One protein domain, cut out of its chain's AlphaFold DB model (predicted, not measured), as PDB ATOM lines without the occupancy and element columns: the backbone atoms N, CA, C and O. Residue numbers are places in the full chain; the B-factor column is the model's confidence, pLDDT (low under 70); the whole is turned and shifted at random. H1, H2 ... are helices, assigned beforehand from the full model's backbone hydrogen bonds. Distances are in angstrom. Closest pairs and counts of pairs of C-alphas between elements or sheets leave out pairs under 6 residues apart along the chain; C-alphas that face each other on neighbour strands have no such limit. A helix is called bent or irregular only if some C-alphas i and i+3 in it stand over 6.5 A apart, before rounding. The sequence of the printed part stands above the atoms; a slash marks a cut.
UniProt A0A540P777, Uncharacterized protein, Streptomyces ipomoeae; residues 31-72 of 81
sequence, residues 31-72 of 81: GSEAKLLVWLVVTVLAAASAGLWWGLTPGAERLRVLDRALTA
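Overview. This is residues 31 to 72 of the 81 residues of an uncharacterized protein of Streptomyces ipomoeae (UniProt A0A540P777). Two helices joined end to end make an open, lopsided V, with the long helix H1 as one arm, the shorter H2 as the other, and a corner at residues 57 and 58. The arms do not fold back on each other, and there is no core: the whole length, residues 31 to 72, stands free. The printed part has 42 residues with two named helices, H1 then H2, and no named strand; its class is all helix. It is extended, with a radius of gyration of the C-alphas of 17.1 A and spans of 55 by 18 by 6 A.

Along the chain. After Gly 31, H1 runs from Ser 32 to Leu 56, 25 residues and 36.1 A from first to last C-alpha. It begins at C-alpha 32 (-13.964, 64.722, -42.666) and ends at C-alpha 56 (-1.389, 33.898, -28.703). H2 holds residues 59 to 72, 14 residues and 19.3 A from first to last C-alpha, and ends at C-alpha 72 (20.688, 36.735, -13.485).

Arrangement. H1 and H2 meet only through their link, Thr 57 and Pro 58, which is tight. They form no hairpin. Neither helix is bent. Each O i to N i+4 pair inside H2 is within hydrogen-bond range, and 19 of 21 are in H1.

Size, cuts and confidence. The two C-alphas farthest apart are those of Gly 31 and Ala 72, the first and last printed, at 55.2 A. The printed part has no cut and no long link. In this predicted model the mean pLDDT of the printed part is 74.2. Residues 54 to 70 are under 70; H1 has a mean of 81 and H2 of 65.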
ATOM      1  N   GLY A  31     -13.481  63.244 -47.249       79.38
ATOM      2  CA  GLY A  31     -14.567  63.594 -46.313       79.38
ATOM      3  C   GLY A  31     -14.172  63.512 -44.831       79.38
ATOM      4  O   GLY A  31     -13.635  62.511 -44.372       79.38
ATOM      5  N   SER A  32     -14.421  64.580 -44.063       73.50
ATOM      6  CA  SER A  32     -13.964  64.722 -42.666       73.50
ATOM      7  C   SER A  32     -14.605  63.731 -41.690       73.50
ATOM      8  O   SER A  32     -13.928  63.261 -40.780       73.50
ATOM      9  N   GLU A  33     -15.876  63.377 -41.885       78.69
ATOM     10  CA  GLU A  33     -16.592  62.459 -40.987       78.69
ATOM     11  C   GLU A  33     -16.129  61.005 -41.155       78.69
ATOM     12  O   GLU A  33     -15.866  60.305 -40.175       78.69
ATOM     13  N   ALA A  34     -15.926  60.566 -42.401       81.38
ATOM     14  CA  ALA A  34     -15.432  59.225 -42.703       81.38
ATOM     15  C   ALA A  34     -13.976  59.023 -42.247       81.38
ATOM     16  O   ALA A  34     -13.606  57.925 -41.833       81.38
ATOM     17  N   LYS A  35     -13.156  60.084 -42.245       83.56
ATOM     18  CA  LYS A  35     -11.772  60.045 -41.748       83.56
ATOM     19  C   LYS A  35     -11.673  59.622 -40.293       83.56
ATOM     20  O   LYS A  35     -10.810  58.817 -39.959       83.56
ATOM     21  N   LEU A  36     -12.544  60.155 -39.440       83.69
ATOM     22  CA  LEU A  36     -12.541  59.854 -38.008       83.69
ATOM     23  C   LEU A  36     -12.937  58.398 -37.752       83.69
ATOM     24  O   LEU A  36     -12.285  57.712 -36.969       83.69
ATOM     25  N   LEU A  37     -13.952  57.909 -38.468       85.94
ATOM     26  CA  LEU A  37     -14.372  56.510 -38.401       85.94
ATOM     27  C   LEU A  37     -13.273  55.565 -38.892       85.94
ATOM     28  O   LEU A  37     -12.960  54.592 -38.210       85.94
ATOM     29  N   VAL A  38     -12.646  55.861 -40.033       85.38
ATOM     30  CA  VAL A  38     -11.568  55.026 -40.585       85.38
ATOM     31  C   VAL A  38     -10.336  55.047 -39.690       85.38
ATOM     32  O   VAL A  38      -9.771  53.988 -39.424       85.38
ATOM     33  N   TRP A  39      -9.961  56.215 -39.165       89.06
ATOM     34  CA  TRP A  39      -8.905  56.341 -38.163       89.06
ATOM     35  C   TRP A  39      -9.156  55.405 -36.978       89.06
ATOM     36  O   TRP A  39      -8.322  54.556 -36.665       89.06
ATOM     37  N   LEU A  40     -10.340  55.513 -36.372       85.69
ATOM     38  CA  LEU A  40     -10.706  54.784 -35.163       85.69
ATOM     39  C   LEU A  40     -10.763  53.271 -35.422       85.69
ATOM     40  O   LEU A  40     -10.187  52.496 -34.661       85.69
ATOM     41  N   VAL A  41     -11.382  52.846 -36.526       89.12
ATOM     42  CA  VAL A  41     -11.484  51.430 -36.914       89.12
ATOM     43  C   VAL A  41     -10.104  50.818 -37.151       89.12
ATOM     44  O   VAL A  41      -9.809  49.753 -36.608       89.12
ATOM     45  N   VAL A  42      -9.236  51.486 -37.917       86.12
ATOM     46  CA  VAL A  42      -7.885  50.987 -38.217       86.12
ATOM     47  C   VAL A  42      -7.028  50.928 -36.954       86.12
ATOM     48  O   VAL A  42      -6.337  49.934 -36.731       86.12
ATOM     49  N   THR A  43      -7.107  51.941 -36.088       86.44
ATOM     50  CA  THR A  43      -6.400  51.945 -34.802       86.44
ATOM     51  C   THR A  43      -6.865  50.805 -33.895       86.44
ATOM     52  O   THR A  43      -6.023  50.093 -33.347       86.44
ATOM     53  N   VAL A  44      -8.175  50.572 -33.768       85.94
ATOM     54  CA  VAL A  44      -8.714  49.473 -32.947       85.94
ATOM     55  C   VAL A  44      -8.291  48.112 -33.498       85.94
ATOM     56  O   VAL A  44      -7.832  47.270 -32.731       85.94
ATOM     57  N   LEU A  45      -8.377  47.900 -34.815       87.81
ATOM     58  CA  LEU A  45      -7.938  46.659 -35.461       87.81
ATOM     59  C   LEU A  45      -6.446  46.398 -35.242       87.81
ATOM     60  O   LEU A  45      -6.070  45.287 -34.868       87.81
ATOM     61  N   ALA A  46      -5.596  47.406 -35.435       83.81
ATOM     62  CA  ALA A  46      -4.155  47.276 -35.246       83.81
ATOM     63  C   ALA A  46      -3.795  46.977 -33.780       83.81
ATOM     64  O   ALA A  46      -3.014  46.064 -33.509       83.81
ATOM     65  N   ALA A  47      -4.412  47.690 -32.832       82.81
ATOM     66  CA  ALA A  47      -4.208  47.469 -31.404       82.81
ATOM     67  C   ALA A  47      -4.700  46.081 -30.960       82.81
ATOM     68  O   ALA A  47      -3.983  45.368 -30.256       82.81
ATOM     69  N   ALA A  48      -5.886  45.662 -31.413       82.12
ATOM     70  CA  ALA A  48      -6.444  44.350 -31.105       82.12
ATOM     71  C   ALA A  48      -5.572  43.229 -31.673       82.12
ATOM     72  O   ALA A  48      -5.262  42.291 -30.951       82.12
ATOM     73  N   SER A  49      -5.107  43.354 -32.921       82.56
ATOM     74  CA  SER A  49      -4.218  42.379 -33.567       82.56
ATOM     75  C   SER A  49      -2.887  42.242 -32.831       82.56
ATOM     76  O   SER A  49      -2.414  41.131 -32.618       82.56
ATOM     77  N   ALA A  50      -2.297  43.361 -32.399       80.56
ATOM     78  CA  ALA A  50      -1.056  43.362 -31.633       80.56
ATOM     79  C   ALA A  50      -1.233  42.746 -30.233       80.56
ATOM     80  O   ALA A  50      -0.392  41.959 -29.796       80.56
ATOM     81  N   GLY A  51      -2.344  43.048 -29.555       78.00
ATOM     82  CA  GLY A  51      -2.703  42.436 -28.275       78.00
ATOM     83  C   GLY A  51      -2.979  40.936 -28.398       78.00
ATOM     84  O   GLY A  51      -2.479  40.151 -27.593       78.00
ATOM     85  N   LEU A  52      -3.706  40.522 -29.441       78.25
ATOM     86  CA  LEU A  52      -3.973  39.114 -29.742       78.25
ATOM     87  C   LEU A  52      -2.677  38.374 -30.073       78.25
ATOM     88  O   LEU A  52      -2.444  37.296 -29.544       78.25
ATOM     89  N   TRP A  53      -1.805  38.962 -30.893       74.31
ATOM     90  CA  TRP A  53      -0.506  38.384 -31.231       74.31
ATOM     91  C   TRP A  53       0.352  38.173 -29.985       74.31
ATOM     92  O   TRP A  53       0.936  37.105 -29.820       74.31
ATOM     93  N   TRP A  54       0.376  39.152 -29.077       66.56
ATOM     94  CA  TRP A  54       1.079  39.049 -27.797       66.56
ATOM     95  C   TRP A  54       0.471  37.997 -26.858       66.56
ATOM     96  O   TRP A  54       1.200  37.352 -26.109       66.56
ATOM     97  N   GLY A  55      -0.852  37.801 -26.910       68.00
ATOM     98  CA  GLY A  55      -1.566  36.791 -26.125       68.00
ATOM     99  C   GLY A  55      -1.504  35.363 -26.687       68.00
ATOM    100  O   GLY A  55      -1.549  34.414 -25.907       68.00
ATOM    101  N   LEU A  56      -1.401  35.199 -28.013       63.53
ATOM    102  CA  LEU A  56      -1.389  33.898 -28.703       63.53
ATOM    103  C   LEU A  56       0.007  33.366 -29.026       63.53
ATOM    104  O   LEU A  56       0.175  32.153 -29.152       63.53
ATOM    105  N   THR A  57       1.021  34.223 -29.169       56.22
ATOM    106  CA  THR A  57       2.399  33.717 -29.209       56.22
ATOM    107  C   THR A  57       2.766  33.147 -27.832       56.22
ATOM    108  O   THR A  57       2.264  33.646 -26.825       56.22
ATOM    109  N   PRO A  58       3.640  32.121 -27.729       53.31
ATOM    110  CA  PRO A  58       4.139  31.586 -26.456       53.31
ATOM    111  C   PRO A  58       5.089  32.599 -25.778       53.31
ATOM    112  O   PRO A  58       6.269  32.354 -25.529       53.31
ATOM    113  N   GLY A  59       4.571  33.799 -25.516       54.38
ATOM    114  CA  GLY A  59       5.242  34.941 -24.923       54.38
ATOM    115  C   GLY A  59       5.419  34.790 -23.420       54.38
ATOM    116  O   GLY A  59       6.356  35.364 -22.882       54.38
ATOM    117  N   ALA A  60       4.618  33.960 -22.742       55.91
ATOM    118  CA  ALA A  60       4.836  33.631 -21.332       55.91
ATOM    119  C   ALA A  60       6.180  32.909 -21.107       55.91
ATOM    120  O   ALA A  60       6.862  33.175 -20.119       55.91
ATOM    121  N   GLU A  61       6.609  32.064 -22.052       58.06
ATOM    122  CA  GLU A  61       7.913  31.388 -22.013       58.06
ATOM    123  C   GLU A  61       9.056  32.388 -22.251       58.06
ATOM    124  O   GLU A  61      10.025  32.428 -21.495       58.06
ATOM    125  N   ARG A  62       8.920  33.263 -23.258       58.75
ATOM    126  CA  ARG A  62       9.918  34.301 -23.572       58.75
ATOM    127  C   ARG A  62      10.026  35.372 -22.489       58.75
ATOM    128  O   ARG A  62      11.138  35.784 -22.180       58.75
ATOM    129  N   LEU A  63       8.915  35.779 -21.880       63.12
ATOM    130  CA  LEU A  63       8.892  36.699 -20.741       63.12
ATOM    131  C   LEU A  63       9.539  36.061 -19.510       63.12
ATOM    132  O   LEU A  63      10.291  36.744 -18.831       63.12
ATOM    133  N   ARG A  64       9.349  34.757 -19.263       63.69
ATOM    134  CA  ARG A  64      10.057  34.030 -18.189       63.69
ATOM    135  C   ARG A  64      11.556  33.890 -18.446       63.69
ATOM    136  O   ARG A  64      12.339  33.966 -17.503       63.69
ATOM    137  N   VAL A  65      11.972  33.677 -19.695       66.88
ATOM    138  CA  VAL A  65      13.397  33.624 -20.070       66.88
ATOM    139  C   VAL A  65      14.042  35.003 -19.937       66.88
ATOM    140  O   VAL A  65      15.145  35.105 -19.407       66.88
ATOM    141  N   LEU A  66      13.348  36.061 -20.356       66.25
ATOM    142  CA  LEU A  66      13.830  37.435 -20.227       66.25
ATOM    143  C   LEU A  66      13.864  37.888 -18.761       66.25
ATOM    144  O   LEU A  66      14.828  38.517 -18.341       66.25
ATOM    145  N   ASP A  67      12.860  37.508 -17.969       69.06
ATOM    146  CA  ASP A  67      12.807  37.748 -16.526       69.06
ATOM    147  C   ASP A  67      13.937  37.012 -15.795       69.06
ATOM    148  O   ASP A  67      14.634  37.625 -14.990       69.06
ATOM    149  N   ARG A  68      14.221  35.746 -16.154       68.50
ATOM    150  CA  ARG A  68      15.404  35.004 -15.673       68.50
ATOM    151  C   ARG A  68      16.718  35.656 -16.075       68.50
ATOM    152  O   ARG A  68      17.629  35.727 -15.259       68.50
ATOM    153  N   ALA A  69      16.832  36.117 -17.317       69.88
ATOM    154  CA  ALA A  69      18.034  36.791 -17.792       69.88
ATOM    155  C   ALA A  69      18.254  38.117 -17.047       69.88
ATOM    156  O   ALA A  69      19.374  38.416 -16.647       69.88
ATOM    157  N   LEU A  70      17.184  38.869 -16.777       68.19
ATOM    158  CA  LEU A  70      17.224  40.106 -15.996       68.19
ATOM    159  C   LEU A  70      17.503  39.861 -14.506       68.19
ATOM    160  O   LEU A  70      18.220  40.647 -13.893       68.19
ATOM    161  N   THR A  71      16.997  38.773 -13.916       70.00
ATOM    162  CA  THR A  71      17.355  38.392 -12.536       70.00
ATOM    163  C   THR A  71      18.795  37.907 -12.431       70.00
ATOM    164  O   THR A  71      19.460  38.241 -11.456       70.00
ATOM    165  N   ALA A  72      19.294  37.172 -13.425       71.88
ATOM    166  CA  ALA A  72      20.688  36.735 -13.485       71.88
ATOM    167  C   ALA A  72      21.659  37.901 -13.734       71.88
ATOM    168  O   ALA A  72      22.766  37.898 -13.207       71.88
TER     169      ALA A  72